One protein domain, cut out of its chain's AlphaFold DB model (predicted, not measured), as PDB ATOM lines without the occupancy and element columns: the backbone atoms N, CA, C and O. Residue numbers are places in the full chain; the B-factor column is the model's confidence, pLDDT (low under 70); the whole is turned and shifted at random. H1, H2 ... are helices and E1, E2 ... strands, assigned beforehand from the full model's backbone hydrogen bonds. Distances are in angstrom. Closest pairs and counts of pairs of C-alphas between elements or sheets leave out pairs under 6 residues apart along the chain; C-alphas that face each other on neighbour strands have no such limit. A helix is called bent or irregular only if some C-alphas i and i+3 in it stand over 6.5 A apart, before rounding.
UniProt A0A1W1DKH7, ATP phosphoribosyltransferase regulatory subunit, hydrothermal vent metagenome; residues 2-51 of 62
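AT A GLANCE: This is residues 2 to 51 of the 62 residues of the protein "ATP phosphoribosyltransferase regulatory subunit" of hydrothermal vent metagenome (UniProt A0A1W1DKH7). A long, twisted hairpin of E1 and E2 makes one end of a rod, and a loop holding the small helix H1 makes the other and leads back into short E3 beside E2. Residues 2 to 16, with no named element, precede E1. The 50 printed residues run E1, E2, H1, E3; the sheet E1 - E2 - E3 is antiparallel, the class mixed, with 24 residues in named elements, under half. It is loose, radius of gyration of the C-alphas 13.0 A, spanning 43 by 19 by 15 A.

IN THESE COORDINATES: Find C-alpha 17 at (-51.566, -38.633, 34.490); E1 runs to 22, 17.5 A. E2, residues 25 to 34, covers 24.7 A. H1 is residues 38 to 42; E3, 49 to 51, ends at (-50.311, -42.521, 26.110).

HOW THE PARTS SIT: In the E1-E2 hairpin, look for N 20 and O 30, 2.8 A. Between E2 and E3, N 33 and O 50 are 2.9 A apart. H1 is not on the sheet, and only just irregular: C-alphas 38 and 41 are 6.7 A apart. Its O i to N i+4 pairs within range are 0 of 1, O i to N i+3 1 of 2.

THE WHOLE: C-alphas 24 and 43 are farthest apart, 43.0 A. The printed part has no cut and no long link; pLDDT is under 70 at residues 8 to 11.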
ATOM      1  N   ILE A   2     -60.429 -31.642  36.558       88.81
ATOM      2  CA  ILE A   2     -59.187 -32.104  37.193       88.81
ATOM      3  C   ILE A   2     -59.624 -33.063  38.294       88.81
ATOM      4  O   ILE A   2     -60.377 -32.658  39.177       88.81
ATOM      5  N   ASP A   3     -59.194 -34.316  38.197       88.94
ATOM      6  CA  ASP A   3     -59.471 -35.351  39.186       88.94
ATOM      7  C   ASP A   3     -58.204 -35.619  40.009       88.94
ATOM      8  O   ASP A   3     -57.146 -35.919  39.456       88.94
ATOM      9  N   LEU A   4     -58.299 -35.454  41.330       89.31
ATOM     10  CA  LEU A   4     -57.210 -35.720  42.276       89.31
ATOM     11  C   LEU A   4     -57.371 -37.085  42.965       89.31
ATOM     12  O   LEU A   4     -56.514 -37.464  43.763       89.31
ATOM     13  N   ALA A   5     -58.457 -37.807  42.677       87.94
ATOM     14  CA  ALA A   5     -58.733 -39.142  43.191       87.94
ATOM     15  C   ALA A   5     -58.220 -40.260  42.263       87.94
ATOM     16  O   ALA A   5     -58.277 -41.429  42.649       87.94
ATOM     17  N   GLU A   6     -57.690 -39.929  41.078       81.19
ATOM     18  CA  GLU A   6     -57.041 -40.894  40.184       81.19
ATOM     19  C   GLU A   6     -55.818 -41.504  40.893       81.19
ATOM     20  O   GLU A   6     -54.745 -40.903  41.016       81.19
ATOM     21  N   LEU A   7     -55.996 -42.724  41.394       72.12
ATOM     22  CA  LEU A   7     -54.923 -43.510  41.983       72.12
ATOM     23  C   LEU A   7     -53.994 -43.990  40.870       72.12
ATOM     24  O   LEU A   7     -54.445 -44.362  39.790       72.12
ATOM     25  N   LYS A   8     -52.683 -44.023  41.140       65.19
ATOM     26  CA  LYS A   8     -51.688 -44.571  40.211       65.19
ATOM     27  C   LYS A   8     -51.984 -46.051  39.948       65.19
ATOM     28  O   LYS A   8     -51.447 -46.917  40.628       65.19
ATOM     29  N   ALA A   9     -52.807 -46.343  38.943       62.09
ATOM     30  CA  ALA A   9     -53.102 -47.710  38.517       62.09
ATOM     31  C   ALA A   9     -51.832 -48.441  38.045       62.09
ATOM     32  O   ALA A   9     -51.764 -49.667  38.081       62.09
ATOM     33  N   TYR A  10     -50.806 -47.677  37.656       63.19
ATOM     34  CA  TYR A  10     -49.487 -48.186  37.337       63.19
ATOM     35  C   TYR A  10     -48.397 -47.441  38.116       63.19
ATOM     36  O   TYR A  10     -48.213 -46.230  37.959       63.19
ATOM     37  N   GLU A  11     -47.628 -48.176  38.921       69.94
ATOM     38  CA  GLU A  11     -46.564 -47.626  39.778       69.94
ATOM     39  C   GLU A  11     -45.421 -46.945  39.003       69.94
ATOM     40  O   GLU A  11     -44.607 -46.236  39.593       69.94
ATOM     41  N   TYR A  12     -45.370 -47.092  37.676       75.38
ATOM     42  CA  TYR A  12     -44.329 -46.494  36.841       75.38
ATOM     43  C   TYR A  12     -44.556 -45.009  36.502       75.38
ATOM     44  O   TYR A  12     -43.655 -44.359  35.965       75.38
ATOM     45  N   HIS A  13     -45.733 -44.440  36.787       85.25
ATOM     46  CA  HIS A  13     -45.972 -43.017  36.548       85.25
ATOM     47  C   HIS A  13     -45.282 -42.135  37.595       85.25
ATOM     48  O   HIS A  13     -45.444 -42.289  38.812       85.25
ATOM     49  N   THR A  14     -44.543 -41.137  37.114       87.81
ATOM     50  CA  THR A  14     -43.693 -40.269  37.945       87.81
ATOM     51  C   THR A  14     -44.185 -38.823  38.009       87.81
ATOM     52  O   THR A  14     -43.436 -37.942  38.423       87.81
ATOM     53  N   GLY A  15     -45.394 -38.531  37.530       88.75
ATOM     54  CA  GLY A  15     -45.934 -37.174  37.479       88.75
ATOM     55  C   GLY A  15     -47.397 -37.162  37.056       88.75
ATOM     56  O   GLY A  15     -48.129 -38.084  37.397       88.75
ATOM     57  N   VAL A  16     -47.796 -36.125  36.310       90.94
ATOM     58  CA  VAL A  16     -49.170 -35.968  35.805       90.94
ATOM     59  C   VAL A  16     -49.598 -37.192  34.998       90.94
ATOM     60  O   VAL A  16     -48.833 -37.696  34.169       90.94
ATOM     61  N   VAL A  17     -50.835 -37.610  35.236       92.44
ATOM     62  CA  VAL A  17     -51.566 -38.633  34.490       92.44
ATOM     63  C   VAL A  17     -52.842 -38.023  33.919       92.44
ATOM     64  O   VAL A  17     -53.310 -36.990  34.404       92.44
ATOM     65  N   PHE A  18     -53.372 -38.626  32.863       92.81
ATOM     66  CA  PHE A  18     -54.611 -38.201  32.228       92.81
ATOM     67  C   PHE A  18     -55.332 -39.386  31.582       92.81
ATOM     68  O   PHE A  18     -54.704 -40.339  31.118       92.81
ATOM     69  N   SER A  19     -56.653 -39.256  31.488       93.25
ATOM     70  CA  SER A  19     -57.558 -40.201  30.836       93.25
ATOM     71  C   SER A  19     -58.507 -39.425  29.914       93.25
ATOM     72  O   SER A  19     -58.969 -38.338  30.269       93.25
ATOM     73  N   ALA A  20     -58.774 -39.953  28.721       92.69
ATOM     74  CA  ALA A  20     -59.681 -39.369  27.731       92.69
ATOM     75  C   ALA A  20     -60.929 -40.245  27.581       92.69
ATOM     76  O   ALA A  20     -60.811 -41.451  27.370       92.69
ATOM     77  N   TYR A  21     -62.111 -39.634  27.661       91.19
ATOM     78  CA  TYR A  21     -63.408 -40.314  27.632       91.19
ATOM     79  C   TYR A  21     -64.274 -39.796  26.481       91.19
ATOM     80  O   TYR A  21     -64.060 -38.692  25.979       91.19
ATOM     81  N   ASN A  22     -65.259 -40.597  26.096       90.00
ATOM     82  CA  ASN A  22     -66.332 -40.256  25.168       90.00
ATOM     83  C   ASN A  22     -67.669 -40.616  25.843       90.00
ATOM     84  O   ASN A  22     -67.691 -41.421  26.771       90.00
ATOM     85  N   GLU A  23     -68.760 -39.989  25.411       89.69
ATOM     86  CA  GLU A  23     -70.083 -40.139  26.034       89.69
ATOM     87  C   GLU A  23     -70.710 -41.528  25.814       89.69
ATOM     88  O   GLU A  23     -71.449 -42.010  26.670       89.69
ATOM     89  N   ASP A  24     -70.365 -42.198  24.715       89.00
ATOM     90  CA  ASP A  24     -70.912 -43.490  24.292       89.00
ATOM     91  C   ASP A  24     -70.190 -44.690  24.930       89.00
ATOM     92  O   ASP A  24     -70.696 -45.816  24.913       89.00
ATOM     93  N   TYR A  25     -69.006 -44.474  25.516       85.50
ATOM     94  CA  TYR A  25     -68.172 -45.536  26.079       85.50
ATOM     95  C   TYR A  25     -67.903 -45.330  27.572       85.50
ATOM     96  O   TYR A  25     -67.355 -44.324  28.009       85.50
ATOM     97  N   SER A  26     -68.193 -46.358  28.373       86.62
ATOM     98  CA  SER A  26     -68.010 -46.341  29.833       86.62
ATOM     99  C   SER A  26     -66.551 -46.440  30.300       86.62
ATOM    100  O   SER A  26     -66.274 -46.341  31.495       86.62
ATOM    101  N   LYS A  27     -65.605 -46.648  29.377       88.38
ATOM    102  CA  LYS A  27     -64.169 -46.763  29.657       88.38
ATOM    103  C   LYS A  27     -63.407 -45.618  28.995       88.38
ATOM    104  O   LYS A  27     -63.772 -45.164  27.916       88.38
ATOM    105  N   ALA A  28     -62.299 -45.208  29.614       90.56
ATOM    106  CA  ALA A  28     -61.335 -44.321  28.978       90.56
ATOM    107  C   ALA A  28     -60.853 -44.911  27.639       90.56
ATOM    108  O   ALA A  28     -60.411 -46.064  27.577       90.56
ATOM    109  N   LEU A  29     -60.922 -44.103  26.583       92.25
ATOM    110  CA  LEU A  29     -60.457 -44.441  25.238       92.25
ATOM    111  C   LEU A  29     -58.935 -44.354  25.123       92.25
ATOM    112  O   LEU A  29     -58.310 -45.147  24.418       92.25
ATOM    113  N   ALA A  30     -58.349 -43.394  25.839       93.19
ATOM    114  CA  ALA A  30     -56.911 -43.229  25.968       93.19
ATOM    115  C   ALA A  30     -56.523 -42.939  27.411       93.19
ATOM    116  O   ALA A  30     -57.244 -42.249  28.132       93.19
ATOM    117  N   GLN A  31     -55.351 -43.425  27.803       92.94
ATOM    118  CA  GLN A  31     -54.753 -43.143  29.101       92.94
ATOM    119  C   GLN A  31     -53.261 -42.904  28.931       92.94
ATOM    120  O   GLN A  31     -52.597 -43.553  28.117       92.94
ATOM    121  N   GLY A  32     -52.726 -41.960  29.690       92.94
ATOM    122  CA  GLY A  32     -51.333 -41.580  29.571       92.94
ATOM    123  C   GLY A  32     -50.830 -40.766  30.741       92.94
ATOM    124  O   GLY A  32     -51.535 -40.473  31.704       92.94
ATOM    125  N   GLY A  33     -49.563 -40.396  30.652       93.19
ATOM    126  CA  GLY A  33     -48.929 -39.591  31.677       93.19
ATOM    127  C   GLY A  33     -47.423 -39.544  31.544       93.19
ATOM    128  O   GLY A  33     -46.829 -40.070  30.600       93.19
ATOM    129  N   ARG A  34     -46.799 -38.918  32.537       92.75
ATOM    130  CA  ARG A  34     -45.345 -38.846  32.672       92.75
ATOM    131  C   ARG A  34     -44.806 -40.109  33.342       92.75
ATOM    132  O   ARG A  34     -45.334 -40.542  34.366       92.75
ATOM    133  N   TYR A  35     -43.729 -40.661  32.797       89.75
ATOM    134  CA  TYR A  35     -43.080 -41.885  33.280       89.75
ATOM    135  C   TYR A  35     -41.558 -41.788  33.131       89.75
ATOM    136  O   TYR A  35     -40.910 -42.504  32.368       89.75
ATOM    137  N   ASN A  36     -40.953 -40.845  33.850       88.06
ATOM    138  CA  ASN A  36     -39.500 -40.716  33.851       88.06
ATOM    139  C   ASN A  36     -38.849 -42.003  34.391       88.06
ATOM    140  O   ASN A  36     -39.422 -42.713  35.210       88.06
ATOM    141  N   GLY A  37     -37.619 -42.286  33.965       80.94
ATOM    142  CA  GLY A  37     -36.844 -43.393  34.535       80.94
ATOM    143  C   GLY A  37     -37.195 -44.782  33.997       80.94
ATOM    144  O   GLY A  37     -36.422 -45.702  34.232       80.94
ATOM    145  N   LEU A  38     -38.240 -44.932  33.172       80.00
ATOM    146  CA  LEU A  38     -38.482 -46.183  32.435       80.00
ATOM    147  C   LEU A  38     -37.274 -46.571  31.564       80.00
ATOM    148  O   LEU A  38     -36.953 -47.741  31.404       80.00
ATOM    149  N   SER A  39     -36.570 -45.566  31.036       77.38
ATOM    150  CA  SER A  39     -35.359 -45.748  30.239       77.38
ATOM    151  C   SER A  39     -34.095 -46.022  31.067       77.38
ATOM    152  O   SER A  39     -33.026 -46.225  30.492       77.38
ATOM    153  N   ALA A  40     -34.173 -46.016  32.405       80.12
ATOM    154  CA  ALA A  40     -33.021 -46.290  33.266       80.12
ATOM    155  C   ALA A  40     -32.498 -47.722  33.082       80.12
ATOM    156  O   ALA A  40     -31.287 -47.928  33.098       80.12
ATOM    157  N   SER A  41     -33.385 -48.681  32.797       79.56
ATOM    158  CA  SER A  41     -33.021 -50.055  32.420       79.56
ATOM    159  C   SER A  41     -32.192 -50.134  31.129       79.56
ATOM    160  O   SER A  41     -31.437 -51.081  30.946       79.56
ATOM    161  N   PHE A  42     -32.272 -49.117  30.266       82.12
ATOM    162  CA  PHE A  42     -31.493 -48.991  29.030       82.12
ATOM    163  C   PHE A  42     -30.240 -48.107  29.200       82.12
ATOM    164  O   PHE A  42     -29.672 -47.628  28.220       82.12
ATOM    165  N   GLY A  43     -29.807 -47.848  30.440       83.69
ATOM    166  CA  GLY A  43     -28.544 -47.164  30.748       83.69
ATOM    167  C   GLY A  43     -28.610 -45.635  30.805       83.69
ATOM    168  O   GLY A  43     -27.601 -44.993  31.096       83.69
ATOM    169  N   LYS A  44     -29.778 -45.016  30.570       84.06
ATOM    170  CA  LYS A  44     -29.949 -43.565  30.753       84.06
ATOM    171  C   LYS A  44     -31.380 -43.200  31.114       84.06
ATOM    172  O   LYS A  44     -32.282 -43.278  30.282       84.06
ATOM    173  N   ALA A  45     -31.587 -42.689  32.324       83.75
ATOM    174  CA  ALA A  45     -32.847 -42.050  32.683       83.75
ATOM    175  C   ALA A  45     -33.050 -40.769  31.852       83.75
ATOM    176  O   ALA A  45     -32.153 -39.928  31.744       83.75
ATOM    177  N   ARG A  46     -34.227 -40.619  31.240       90.00
ATOM    178  CA  ARG A  46     -34.632 -39.415  30.501       90.00
ATOM    179  C   ARG A  46     -36.055 -39.031  30.887       90.00
ATOM    180  O   ARG A  46     -36.823 -39.861  31.375       90.00
ATOM    181  N   ALA A  47     -36.392 -37.762  30.668       91.75
ATOM    182  CA  ALA A  47     -37.772 -37.314  30.753       91.75
ATOM    183  C   ALA A  47     -38.608 -38.042  29.692       91.75
ATOM    184  O   ALA A  47     -38.204 -38.080  28.528       91.75
ATOM    185  N   ALA A  48     -39.746 -38.609  30.089       92.25
ATOM    186  CA  ALA A  48     -40.602 -39.380  29.191       92.25
ATOM    187  C   ALA A  48     -42.087 -39.179  29.516       92.25
ATOM    188  O   ALA A  48     -42.476 -39.045  30.678       92.25
ATOM    189  N   THR A  49     -42.903 -39.136  28.466       93.88
ATOM    190  CA  THR A  49     -44.363 -39.027  28.525       93.88
ATOM    191  C   THR A  49     -44.963 -39.688  27.292       93.88
ATOM    192  O   THR A  49     -44.292 -39.794  26.264       93.88
ATOM    193  N   GLY A  50     -46.226 -40.087  27.384       93.62
ATOM    194  CA  GLY A  50     -46.961 -40.708  26.288       93.62
ATOM    195  C   GLY A  50     -48.306 -41.241  26.761       93.62
ATOM    196  O   GLY A  50     -48.700 -41.009  27.905       93.62
ATOM    197  N   PHE A  51     -49.002 -41.932  25.865       94.12
ATOM    198  CA  PHE A  51     -50.311 -42.521  26.110       94.12
ATOM    199  C   PHE A  51     -50.517 -43.753  25.228       94.12
ATOM    200  O   PHE A  51     -49.798 -43.951  24.246       94.12
TER     201      PHE A  51